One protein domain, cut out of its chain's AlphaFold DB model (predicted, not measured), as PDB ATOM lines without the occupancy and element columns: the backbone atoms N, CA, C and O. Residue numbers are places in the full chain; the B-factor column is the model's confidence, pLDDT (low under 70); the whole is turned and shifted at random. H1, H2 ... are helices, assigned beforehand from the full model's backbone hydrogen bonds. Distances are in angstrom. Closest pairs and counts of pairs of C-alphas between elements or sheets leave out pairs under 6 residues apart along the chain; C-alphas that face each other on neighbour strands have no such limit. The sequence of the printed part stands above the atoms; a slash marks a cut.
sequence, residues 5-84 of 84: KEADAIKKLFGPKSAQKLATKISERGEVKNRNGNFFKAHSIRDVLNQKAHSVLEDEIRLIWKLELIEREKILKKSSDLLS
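This is residues 5 to 84 of the 84 residues of an uncharacterized protein of Flavobacteriaceae bacterium (UniProt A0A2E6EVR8). A compact head of three short helices, H1, H2 and H3, gathers at the beginning of one long helix, H4, and a straight arm sticks out of the head, residues 70 to 84, of which 70 to 82 belong to H4. H2 is in the middle of the head and crosses the first turns of H4 nearly at a right angle, while a long loop, residues 30 to 41, reaches out at the end of the model away from the arm. The 80 printed residues include four named helices, in the order H1, H2, H3, H4, and no named strand; the class is all helix. The whole is only just loose, close to compact, with a radius of gyration of the C-alphas of 14.4 A, and spans 52 by 26 by 18 A, the arm making much of the length.

Find C-alpha 5 at (-39.020, 15.916, -38.744); from there H1 runs through residues 5 to 14, 14.5 A from first to last C-alpha. Next look at residues 18 to 29 for H2, 16.6 A long, beginning at C-alpha 18 at (-46.248, 29.035, -39.752). H3 follows at residues 42 to 49, 10.5 A long. H4 takes residues 57 to 82 and runs 37.6 A, ending at C-alpha 82 at (-22.781, 40.350, -55.493).

Start from H1, which touches H2 only at the corner by their link, about perpendicular at 76 degrees; the closest C-alphas, of Lys 11 and Ser 18, are 5.6 A apart. H1 is close to but not clearly touching H4, where the closest C-alphas, of Ile 10 and Trp 65, are 6.4 A apart. H2 is the hub, touching the three other helices. With residues 19 to 23 alone it touches H3, at a steep tilt of 69 degrees, only just short of about perpendicular, opposite ways; look at the closest C-alphas, of Gln 20 and Ala 42, 4.9 A apart. With residues 22 to 26 alone it touches residues 60 to 64 of H4, about perpendicular at 89 degrees; the closest C-alphas, of Leu 22 and Ile 61, are 6.9 A apart. H4 touches H3 with residues 57 to 61 alone, about perpendicular at 88 degrees, the C-alphas of Val 48 and Glu 58 coming closest at 6.7 A. In H1, H2, H3 and H4 every O i to N i+4 pair is within hydrogen-bond range.

The two C-alphas farthest apart are those of Asn 36 and Ser 84, at 52.5 A. Without residues 70 to 84, which stand free, the body spans 31 by 24 by 18 A. The link from H1 to H2 is tight, that from H3 to H4 is short, and that from H2 to H3 is long, with 12 residues. The printed part has no cut. In the B-factor column you will find a mean pLDDT of 87.0 for the printed part, with residues 31 and 84 under 70.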
ATOM      1  N   LYS A   5     -40.218  15.249 -38.210       93.31
ATOM      2  CA  LYS A   5     -39.020  15.916 -38.744       93.31
ATOM      3  C   LYS A   5     -39.370  16.952 -39.814       93.31
ATOM      4  O   LYS A   5     -38.869  18.072 -39.757       93.31
ATOM      5  N   GLU A   6     -40.240  16.599 -40.760       91.81
ATOM      6  CA  GLU A   6     -40.719  17.542 -41.778       91.81
ATOM      7  C   GLU A   6     -41.502  18.691 -41.133       91.81
ATOM      8  O   GLU A   6     -41.242  19.853 -41.430       91.81
ATOM      9  N   ALA A   7     -42.419  18.395 -40.208       92.44
ATOM     10  CA  ALA A   7     -43.214  19.412 -39.528       92.44
ATOM     11  C   ALA A   7     -42.342  20.416 -38.757       92.44
ATOM     12  O   ALA A   7     -42.606  21.620 -38.805       92.44
ATOM     13  N   ASP A   8     -41.297  19.943 -38.077       94.00
ATOM     14  CA  ASP A   8     -40.351  20.793 -37.352       94.00
ATOM     15  C   ASP A   8     -39.523  21.656 -38.316       94.00
ATOM     16  O   ASP A   8     -39.364  22.858 -38.088       94.00
ATOM     17  N   ALA A   9     -39.071  21.092 -39.441       94.00
ATOM     18  CA  ALA A   9     -38.371  21.842 -40.485       94.00
ATOM     19  C   ALA A   9     -39.259  22.929 -41.116       94.00
ATOM     20  O   ALA A   9     -38.829  24.075 -41.262       94.00
ATOM     21  N   ILE A  10     -40.522  22.608 -41.411       94.06
ATOM     22  CA  ILE A  10     -41.518  23.559 -41.923       94.06
ATOM     23  C   ILE A  10     -41.742  24.682 -40.902       94.06
ATOM     24  O   ILE A  10     -41.659  25.864 -41.237       94.06
ATOM     25  N   LYS A  11     -41.980  24.344 -39.628       94.00
ATOM     26  CA  LYS A  11     -42.162  25.340 -38.558       94.00
ATOM     27  C   LYS A  11     -40.939  26.248 -38.418       94.00
ATOM     28  O   LYS A  11     -41.113  27.452 -38.256       94.00
ATOM     29  N   LYS A  12     -39.725  25.704 -38.538       94.44
ATOM     30  CA  LYS A  12     -38.480  26.481 -38.508       94.44
ATOM     31  C   LYS A  12     -38.372  27.438 -39.698       94.44
ATOM     32  O   LYS A  12     -37.997  28.589 -39.505       94.44
ATOM     33  N   LEU A  13     -38.733  26.994 -40.903       93.31
ATOM     34  CA  LEU A  13     -38.632  27.812 -42.112       93.31
ATOM     35  C   LEU A  13     -39.601  29.002 -42.108       93.31
ATOM     36  O   LEU A  13     -39.209  30.134 -42.400       93.31
ATOM     37  N   PHE A  14     -40.868  28.745 -41.778       92.81
ATOM     38  CA  PHE A  14     -41.913  29.774 -41.773       92.81
ATOM     39  C   PHE A  14     -41.945  30.582 -40.465       92.81
ATOM     40  O   PHE A  14     -42.520  31.676 -40.429       92.81
ATOM     41  N   GLY A  15     -41.302  30.085 -39.408       92.44
ATOM     42  CA  GLY A  15     -41.190  30.739 -38.110       92.44
ATOM     43  C   GLY A  15     -42.521  30.812 -37.350       92.44
ATOM     44  O   GLY A  15     -43.429  29.997 -37.570       92.44
ATOM     45  N   PRO A  16     -42.675  31.798 -36.447       91.69
ATOM     46  CA  PRO A  16     -43.929  32.034 -35.746       91.69
ATOM     47  C   PRO A  16     -45.093  32.210 -36.729       91.69
ATOM     48  O   PRO A  16     -44.943  32.810 -37.796       91.69
ATOM     49  N   LYS A  17     -46.271  31.697 -36.357       92.62
ATOM     50  CA  LYS A  17     -47.477  31.694 -37.206       92.62
ATOM     51  C   LYS A  17     -47.315  30.923 -38.530       92.62
ATOM     52  O   LYS A  17     -48.025  31.219 -39.488       92.62
ATOM     53  N   SER A  18     -46.451  29.903 -38.578       93.50
ATOM     54  CA  SER A  18     -46.248  29.035 -39.752       93.50
ATOM     55  C   SER A  18     -47.554  28.574 -40.409       93.50
ATOM     56  O   SER A  18     -47.718  28.716 -41.615       93.50
ATOM     57  N   ALA A  19     -48.527  28.121 -39.615       91.94
ATOM     58  CA  ALA A  19     -49.827  27.686 -40.121       91.94
ATOM     59  C   ALA A  19     -50.631  28.805 -40.813       91.94
ATOM     60  O   ALA A  19     -51.329  28.543 -41.786       91.94
ATOM     61  N   GLN A  20     -50.533  30.050 -40.336       92.94
ATOM     62  CA  GLN A  20     -51.212  31.190 -40.960       92.94
ATOM     63  C   GLN A  20     -50.519  31.594 -42.264       92.94
ATOM     64  O   GLN A  20     -51.196  31.791 -43.264       92.94
ATOM     65  N   LYS A  21     -49.181  31.636 -42.280       93.69
ATOM     66  CA  LYS A  21     -48.402  31.933 -43.493       93.69
ATOM     67  C   LYS A  21     -48.625  30.896 -44.591       93.69
ATOM     68  O   LYS A  21     -48.798  31.256 -45.749       93.69
ATOM     69  N   LEU A  22     -48.658  29.616 -44.221       92.69
ATOM     70  CA  LEU A  22     -48.988  28.535 -45.146       92.69
ATOM     71  C   LEU A  22     -50.419  28.673 -45.675       92.69
ATOM     72  O   LEU A  22     -50.623  28.508 -46.868       92.69
ATOM     73  N   ALA A  23     -51.396  29.031 -44.831       90.62
ATOM     74  CA  ALA A  23     -52.772  29.252 -45.286       90.62
ATOM     75  C   ALA A  23     -52.852  30.384 -46.313       90.62
ATOM     76  O   ALA A  23     -53.507  30.227 -47.339       90.62
ATOM     77  N   THR A  24     -52.145  31.489 -46.065       90.81
ATOM     78  CA  THR A  24     -52.034  32.599 -47.015       90.81
ATOM     79  C   THR A  24     -51.409  32.137 -48.331       90.81
ATOM     80  O   THR A  24     -52.040  32.308 -49.364       90.81
ATOM     81  N   LYS A  25     -50.256  31.454 -48.306       91.00
ATOM     82  CA  LYS A  25     -49.595  30.959 -49.529       91.00
ATOM     83  C   LYS A  25     -50.450  29.961 -50.317       91.00
ATOM     84  O   LYS A  25     -50.478  30.016 -51.540       91.00
ATOM     85  N   ILE A  26     -51.170  29.064 -49.639       88.88
ATOM     86  CA  ILE A  26     -52.125  28.150 -50.295       88.88
ATOM     87  C   ILE A  26     -53.256  28.950 -50.955       88.88
ATOM     88  O   ILE A  26     -53.632  28.669 -52.090       88.88
ATOM     89  N   SER A  27     -53.788  29.958 -50.258       85.94
ATOM     90  CA  SER A  27     -54.865  30.805 -50.777       85.94
ATOM     91  C   SER A  27     -54.421  31.663 -51.963       85.94
ATOM     92  O   SER A  27     -55.188  31.802 -52.908       85.94
ATOM     93  N   GLU A  28     -53.211  32.224 -51.924       87.75
ATOM     94  CA  GLU A  28     -52.627  33.037 -53.002       87.75
ATOM     95  C   GLU A  28     -52.443  32.232 -54.287       87.75
ATOM     96  O   GLU A  28     -52.660  32.750 -55.377       87.75
ATOM     97  N   ARG A  29     -52.091  30.949 -54.163       84.38
ATOM     98  CA  ARG A  29     -51.991  30.040 -55.310       84.38
ATOM     99  C   ARG A  29     -53.357  29.623 -55.850       84.38
ATOM    100  O   ARG A  29     -53.467  29.252 -57.010       84.38
ATOM    101  N   GLY A  30     -54.402  29.669 -55.023       76.94
ATOM    102  CA  GLY A  30     -55.760  29.293 -55.417       76.94
ATOM    103  C   GLY A  30     -55.949  27.795 -55.705       76.94
ATOM    104  O   GLY A  30     -57.021  27.400 -56.156       76.94
ATOM    105  N   GLU A  31     -54.938  26.967 -55.431       68.31
ATOM    106  CA  GLU A  31     -54.850  25.586 -55.929       68.31
ATOM    107  C   GLU A  31     -55.716  24.594 -55.135       68.31
ATOM    108  O   GLU A  31     -56.123  23.564 -55.667       68.31
ATOM    109  N   VAL A  32     -56.057  24.901 -53.875       74.44
ATOM    110  CA  VAL A  32     -56.550  23.878 -52.937       74.44
ATOM    111  C   VAL A  32     -57.764  24.356 -52.155       74.44
ATOM    112  O   VAL A  32     -57.692  25.245 -51.300       74.44
ATOM    113  N   LYS A  33     -58.894  23.702 -52.410       78.06
ATOM    114  CA  LYS A  33     -60.151  23.887 -51.681       78.06
ATOM    115  C   LYS A  33     -60.529  22.592 -50.973       78.06
ATOM    116  O   LYS A  33     -60.204  21.494 -51.420       78.06
ATOM    117  N   ASN A  34     -61.204  22.714 -49.839       79.19
ATOM    118  CA  ASN A  34     -61.777  21.568 -49.151       79.19
ATOM    119  C   ASN A  34     -62.973  21.002 -49.937       79.19
ATOM    120  O   ASN A  34     -63.412  21.573 -50.934       79.19
ATOM    121  N   ARG A  35     -63.546  19.892 -49.453       77.56
ATOM    122  CA  ARG A  35     -64.703  19.227 -50.088       77.56
ATOM    123  C   ARG A  35     -65.926  20.135 -50.275       77.56
ATOM    124  O   ARG A  35     -66.755  19.856 -51.127       77.56
ATOM    125  N   ASN A  36     -66.010  21.224 -49.513       81.62
ATOM    126  CA  ASN A  36     -67.097  22.199 -49.573       81.62
ATOM    127  C   ASN A  36     -66.748  23.404 -50.468       81.62
ATOM    128  O   ASN A  36     -67.416  24.429 -50.387       81.62
ATOM    129  N   GLY A  37     -65.662  23.343 -51.247       80.50
ATOM    130  CA  GLY A  37     -65.216  24.437 -52.113       80.50
ATOM    131  C   GLY A  37     -64.603  25.631 -51.372       80.50
ATOM    132  O   GLY A  37     -64.340  26.664 -51.987       80.50
ATOM    133  N   ASN A  38     -64.344  25.509 -50.067       82.00
ATOM    134  CA  ASN A  38     -63.777  26.583 -49.254       82.00
ATOM    135  C   ASN A  38     -62.259  26.446 -49.134       82.00
ATOM    136  O   ASN A  38     -61.735  25.336 -49.032       82.00
ATOM    137  N   PHE A  39     -61.552  27.571 -49.056       82.25
ATOM    138  CA  PHE A  39     -60.127  27.564 -48.735       82.25
ATOM    139  C   PHE A  39     -59.868  26.975 -47.348       82.25
ATOM    140  O   PHE A  39     -60.669  27.111 -46.414       82.25
ATOM    141  N   PHE A  40     -58.725  26.310 -47.208       82.94
ATOM    142  CA  PHE A  40     -58.327  25.741 -45.932       82.94
ATOM    143  C   PHE A  40     -57.955  26.834 -44.934       82.94
ATOM    144  O   PHE A  40     -57.194  27.755 -45.221       82.94
ATOM    145  N   LYS A  41     -58.481  26.702 -43.719       85.94
ATOM    146  CA  LYS A  41     -58.183  27.613 -42.617       85.94
ATOM    147  C   LYS A  41     -56.847  27.244 -41.971       85.94
ATOM    148  O   LYS A  41     -56.431  26.086 -41.969       85.94
ATOM    149  N   ALA A  42     -56.220  28.214 -41.306       86.88
ATOM    150  CA  ALA A  42     -54.960  28.005 -40.590       86.88
ATOM    151  C   ALA A  42     -55.036  26.909 -39.506       86.88
ATOM    152  O   ALA A  42     -54.025  26.276 -39.206       86.88
ATOM    153  N   HIS A  43     -56.216  26.649 -38.924       88.62
ATOM    154  CA  HIS A  43     -56.378  25.543 -37.974       88.62
ATOM    155  C   HIS A  43     -56.164  24.178 -38.649       88.62
ATOM    156  O   HIS A  43     -55.453  23.352 -38.094       88.62
ATOM    157  N   SER A  44     -56.661  23.974 -39.876       89.50
ATOM    158  CA  SER A  44     -56.503  22.713 -40.613       89.50
ATOM    159  C   SER A  44     -55.033  22.431 -40.901       89.50
ATOM    160  O   SER A  44     -54.565  21.309 -40.754       89.50
ATOM    161  N   ILE A  45     -54.280  23.474 -41.251       89.94
ATOM    162  CA  ILE A  45     -52.834  23.378 -41.462       89.94
ATOM    163  C   ILE A  45     -52.115  23.066 -40.151       89.94
ATOM    164  O   ILE A  45     -51.215  22.231 -40.123       89.94
ATOM    165  N   ARG A  46     -52.521  23.700 -39.044       91.56
ATOM    166  CA  ARG A  46     -51.976  23.399 -37.715       91.56
ATOM    167  C   ARG A  46     -52.208  21.936 -37.336       91.56
ATOM    168  O   ARG A  46     -51.300  21.324 -36.783       91.56
ATOM    169  N   ASP A  47     -53.379  21.388 -37.637       91.69
ATOM    170  CA  ASP A  47     -53.709  19.994 -37.342       91.69
ATOM    171  C   ASP A  47     -52.843  19.034 -38.160       91.69
ATOM    172  O   ASP A  47     -52.265  18.108 -37.592       91.69
ATOM    173  N   VAL A  48     -52.637  19.311 -39.452       91.06
ATOM    174  CA  VAL A  48     -51.725  18.535 -40.309       91.06
ATOM    175  C   VAL A  48     -50.279  18.606 -39.798       91.06
ATOM    176  O   VAL A  48     -49.631  17.576 -39.621       91.06
ATOM    177  N   LEU A  49     -49.779  19.801 -39.463       91.00
ATOM    178  CA  LEU A  49     -48.428  19.989 -38.907       91.00
ATOM    179  C   LEU A  49     -48.242  19.374 -37.512       91.00
ATOM    180  O   LEU A  49     -47.112  19.222 -37.046       91.00
ATOM    181  N   ASN A  50     -49.333  19.057 -36.821       90.94
ATOM    182  CA  ASN A  50     -49.320  18.369 -35.537       90.94
ATOM    183  C   ASN A  50     -49.717  16.894 -35.667       90.94
ATOM    184  O   ASN A  50     -49.951  16.260 -34.642       90.94
ATOM    185  N   GLN A  51     -49.778  16.357 -36.894       87.62
ATOM    186  CA  GLN A  51     -50.100  14.953 -37.174       87.62
ATOM    187  C   GLN A  51     -51.482  14.525 -36.651       87.62
ATOM    188  O   GLN A  51     -51.715  13.360 -36.355       87.62
ATOM    189  N   LYS A  52     -52.410  15.481 -36.523       86.38
ATOM    190  CA  LYS A  52     -53.782  15.251 -36.052       86.38
ATOM    191  C   LYS A  52     -54.777  15.008 -37.184       86.38
ATOM    192  O   LYS A  52     -55.907  14.618 -36.917       86.38
ATOM    193  N   ALA A  53     -54.388  15.280 -38.428       79.00
ATOM    194  CA  ALA A  53     -55.260  15.148 -39.585       79.00
ATOM    195  C   ALA A  53     -54.481  14.680 -40.818       79.00
ATOM    196  O   ALA A  53     -53.399  15.194 -41.105       79.00
ATOM    197  N   HIS A  54     -55.093  13.764 -41.567       70.62
ATOM    198  CA  HIS A  54     -54.691  13.398 -42.920       70.62
ATOM    199  C   HIS A  54     -55.542  14.167 -43.923       70.62
ATOM    200  O   HIS A  54     -56.767  14.212 -43.800       70.62
ATOM    201  N   SER A  55     -54.905  14.810 -44.896       77.56
ATOM    202  CA  SER A  55     -55.599  15.678 -45.846       77.56
ATOM    203  C   SER A  55     -54.758  15.889 -47.099       77.56
ATOM    204  O   SER A  55     -53.534  15.841 -47.032       77.56
ATOM    205  N   VAL A  56     -55.421  16.235 -48.206       80.69
ATOM    206  CA  VAL A  56     -54.797  16.805 -49.418       80.69
ATOM    207  C   VAL A  56     -53.871  17.989 -49.106       80.69
ATOM    208  O   VAL A  56     -52.924  18.254 -49.833       80.69
ATOM    209  N   LEU A  57     -54.082  18.654 -47.965       87.06
ATOM    210  CA  LEU A  57     -53.183  19.679 -47.442       87.06
ATOM    211  C   LEU A  57     -51.742  19.209 -47.218       87.06
ATOM    212  O   LEU A  57     -50.849  20.051 -47.209       87.06
ATOM    213  N   GLU A  58     -51.496  17.918 -46.981       89.19
ATOM    214  CA  GLU A  58     -50.139  17.417 -46.739       89.19
ATOM    215  C   GLU A  58     -49.212  17.719 -47.921       89.19
ATOM    216  O   GLU A  58     -48.116  18.253 -47.731       89.19
ATOM    217  N   ASP A  59     -49.665  17.411 -49.133       88.12
ATOM    218  CA  ASP A  59     -48.859  17.561 -50.345       88.12
ATOM    219  C   ASP A  59     -48.669  19.031 -50.706       88.12
ATOM    220  O   ASP A  59     -47.576  19.453 -51.081       88.12
ATOM    221  N   GLU A  60     -49.689  19.838 -50.448       89.00
ATOM    222  CA  GLU A  60     -49.683  21.281 -50.673       89.00
ATOM    223  C   GLU A  60     -48.717  22.006 -49.739       89.00
ATOM    224  O   GLU A  60     -47.914  22.844 -50.159       89.00
ATOM    225  N   ILE A  61     -48.715  21.621 -48.462       91.56
ATOM    226  CA  ILE A  61     -47.751  22.122 -47.484       91.56
ATOM    227  C   ILE A  61     -46.326  21.724 -47.893       91.56
ATOM    228  O   ILE A  61     -45.424  22.563 -47.823       91.56
ATOM    229  N   ARG A  62     -46.101  20.479 -48.342       92.12
ATOM    230  CA  ARG A  62     -44.778  20.031 -48.812       92.12
ATOM    231  C   ARG A  62     -44.321  20.791 -50.050       92.12
ATOM    232  O   ARG A  62     -43.151  21.162 -50.128       92.12
ATOM    233  N   LEU A  63     -45.216  21.024 -51.004       91.56
ATOM    234  CA  LEU A  63     -44.905  21.757 -52.223       91.56
ATOM    235  C   LEU A  63     -44.492  23.195 -51.900       91.56
ATOM    236  O   LEU A  63     -43.423  23.636 -52.320       91.56
ATOM    237  N   ILE A  64     -45.284  23.899 -51.089       92.25
ATOM    238  CA  ILE A  64     -44.974  25.271 -50.660       92.25
ATOM    239  C   ILE A  64     -43.656  25.326 -49.893       92.25
ATOM    240  O   ILE A  64     -42.847  26.224 -50.122       92.25
ATOM    241  N   TRP A  65     -43.415  24.362 -49.006       93.31
ATOM    242  CA  TRP A  65     -42.161  24.275 -48.272       93.31
ATOM    243  C   TRP A  65     -40.949  24.155 -49.208       93.31
ATOM    244  O   TRP A  65     -39.983  24.903 -49.055       93.31
ATOM    245  N   LYS A  66     -41.005  23.260 -50.200       92.88
ATOM    246  CA  LYS A  66     -39.915  23.072 -51.170       92.88
ATOM    247  C   LYS A  66     -39.676  24.314 -52.028       92.88
ATOM    248  O   LYS A  66     -38.527  24.682 -52.244       92.88
ATOM    249  N   LEU A  67     -40.740  24.973 -52.489       92.12
ATOM    250  CA  LEU A  67     -40.623  26.203 -53.276       92.12
ATOM    251  C   LEU A  67     -39.962  27.331 -52.475       92.12
ATOM    252  O   LEU A  67     -39.062  27.994 -52.982       92.12
ATOM    253  N   GLU A  68     -40.349  27.494 -51.209       92.25
ATOM    254  CA  GLU A  68     -39.755  28.488 -50.307       92.25
ATOM    255  C   GLU A  68     -38.259  28.216 -50.052       92.25
ATOM    256  O   GLU A  68     -37.468  29.154 -49.963       92.25
ATOM    257  N   LEU A  69     -37.841  26.946 -49.960       92.81
ATOM    258  CA  LEU A  69     -36.419  26.592 -49.855       92.81
ATOM    259  C   LEU A  69     -35.641  27.003 -51.109       92.81
ATOM    260  O   LEU A  69     -34.624  27.685 -50.993       92.81
ATOM    261  N   ILE A  70     -36.151  26.654 -52.292       92.88
ATOM    262  CA  ILE A  70     -35.522  26.999 -53.576       92.88
ATOM    263  C   ILE A  70     -35.389  28.520 -53.728       92.88
ATOM    264  O   ILE A  70     -34.366  29.018 -54.196       92.88
ATOM    265  N   GLU A  71     -36.417  29.278 -53.345       90.81
ATOM    266  CA  GLU A  71     -36.394  30.739 -53.413       90.81
ATOM    267  C   GLU A  71     -35.310  31.335 -52.505       90.81
ATOM    268  O   GLU A  71     -34.535  32.189 -52.942       90.81
ATOM    269  N   ARG A  72     -35.175  30.835 -51.273       89.50
ATOM    270  CA  ARG A  72     -34.123  31.282 -50.348       89.50
ATOM    271  C   ARG A  72     -32.723  30.921 -50.823       89.50
ATOM    272  O   ARG A  72     -31.825  31.748 -50.706       89.50
ATOM    273  N   GLU A  73     -32.534  29.731 -51.382       90.50
ATOM    274  CA  GLU A  73     -31.252  29.322 -51.967       90.50
ATOM    275  C   GLU A  73     -30.854  30.223 -53.141       90.50
ATOM    276  O   GLU A  73     -29.703  30.656 -53.226       90.50
ATOM    277  N   LYS A  74     -31.808  30.583 -54.010       90.75
ATOM    278  CA  LYS A  74     -31.573  31.540 -55.104       90.75
ATOM    279  C   LYS A  74     -31.156  32.916 -54.588       90.75
ATOM    280  O   LYS A  74     -30.236  33.509 -55.146       90.75
ATOM    281  N   ILE A  75     -31.814  33.416 -53.540       87.50
ATOM    282  CA  ILE A  75     -31.469  34.704 -52.919       87.50
ATOM    283  C   ILE A  75     -30.051  34.653 -52.346       87.50
ATOM    284  O   ILE A  75     -29.250  35.529 -52.653       87.50
ATOM    285  N   LEU A  76     -29.716  33.609 -51.581       85.94
ATOM    286  CA  LEU A  76     -28.381  33.442 -50.995       85.94
ATOM    287  C   LEU A  76     -27.289  33.361 -52.063       85.94
ATOM    288  O   LEU A  76     -26.261  34.021 -51.928       85.94
ATOM    289  N   LYS A  77     -27.528  32.611 -53.145       85.75
ATOM    290  CA  LYS A  77     -26.598  32.535 -54.276       85.75
ATOM    291  C   LYS A  77     -26.383  33.908 -54.912       85.75
ATOM    292  O   LYS A  77     -25.246  34.342 -55.043       85.75
ATOM    293  N   LYS A  78     -27.466  34.633 -55.213       83.19
ATOM    294  CA  LYS A  78     -27.386  35.987 -55.782       83.19
ATOM    295  C   LYS A  78     -26.648  36.960 -54.857       83.19
ATOM    296  O   LYS A  78     -25.893  37.794 -55.336       83.19
ATOM    297  N   SER A  79     -26.857  36.869 -53.545       78.31
ATOM    298  CA  SER A  79     -26.137  37.691 -52.568       78.31
ATOM    299  C   SER A  79     -24.648  37.353 -52.501       78.31
ATOM    300  O   SER A  79     -23.844  38.267 -52.372       78.31
ATOM    301  N   SER A  80     -24.275  36.077 -52.619       80.75
ATOM    302  CA  SER A  80     -22.870  35.652 -52.681       80.75
ATOM    303  C   SER A  80     -22.173  36.178 -53.937       80.75
ATOM    304  O   SER A  80     -21.050  36.667 -53.849       80.75
ATOM    305  N   ASP A  81     -22.854  36.118 -55.084       75.69
ATOM    306  CA  ASP A  81     -22.327  36.594 -56.368       75.69
ATOM    307  C   ASP A  81     -22.124  38.123 -56.384       75.69
ATOM    308  O   ASP A  81     -21.253  38.614 -57.085       75.69
ATOM    309  N   LEU A  82     -22.910  38.886 -55.611       73.62
ATOM    310  CA  LEU A  82     -22.781  40.350 -55.493       73.62
ATOM    311  C   LEU A  82     -21.664  40.807 -54.541       73.62
ATOM    312  O   LEU A  82     -21.307  41.983 -54.551       73.62
ATOM    313  N   LEU A  83     -21.180  39.915 -53.675       72.06
ATOM    314  CA  LEU A  83     -20.112  40.188 -52.704       72.06
ATOM    315  C   LEU A  83     -18.739  39.679 -53.174       72.06
ATOM    316  O   LEU A  83     -17.753  39.899 -52.469       72.06
ATOM    317  N   SER A  84     -18.697  38.981 -54.314       57.69
ATOM    318  CA  SER A  84     -17.484  38.469 -54.969       57.69
ATOM    319  C   SER A  84     -17.014  39.429 -56.058       57.69
ATOM    320  O   SER A  84     -15.785  39.506 -56.262       57.69
TER     321      SER A  84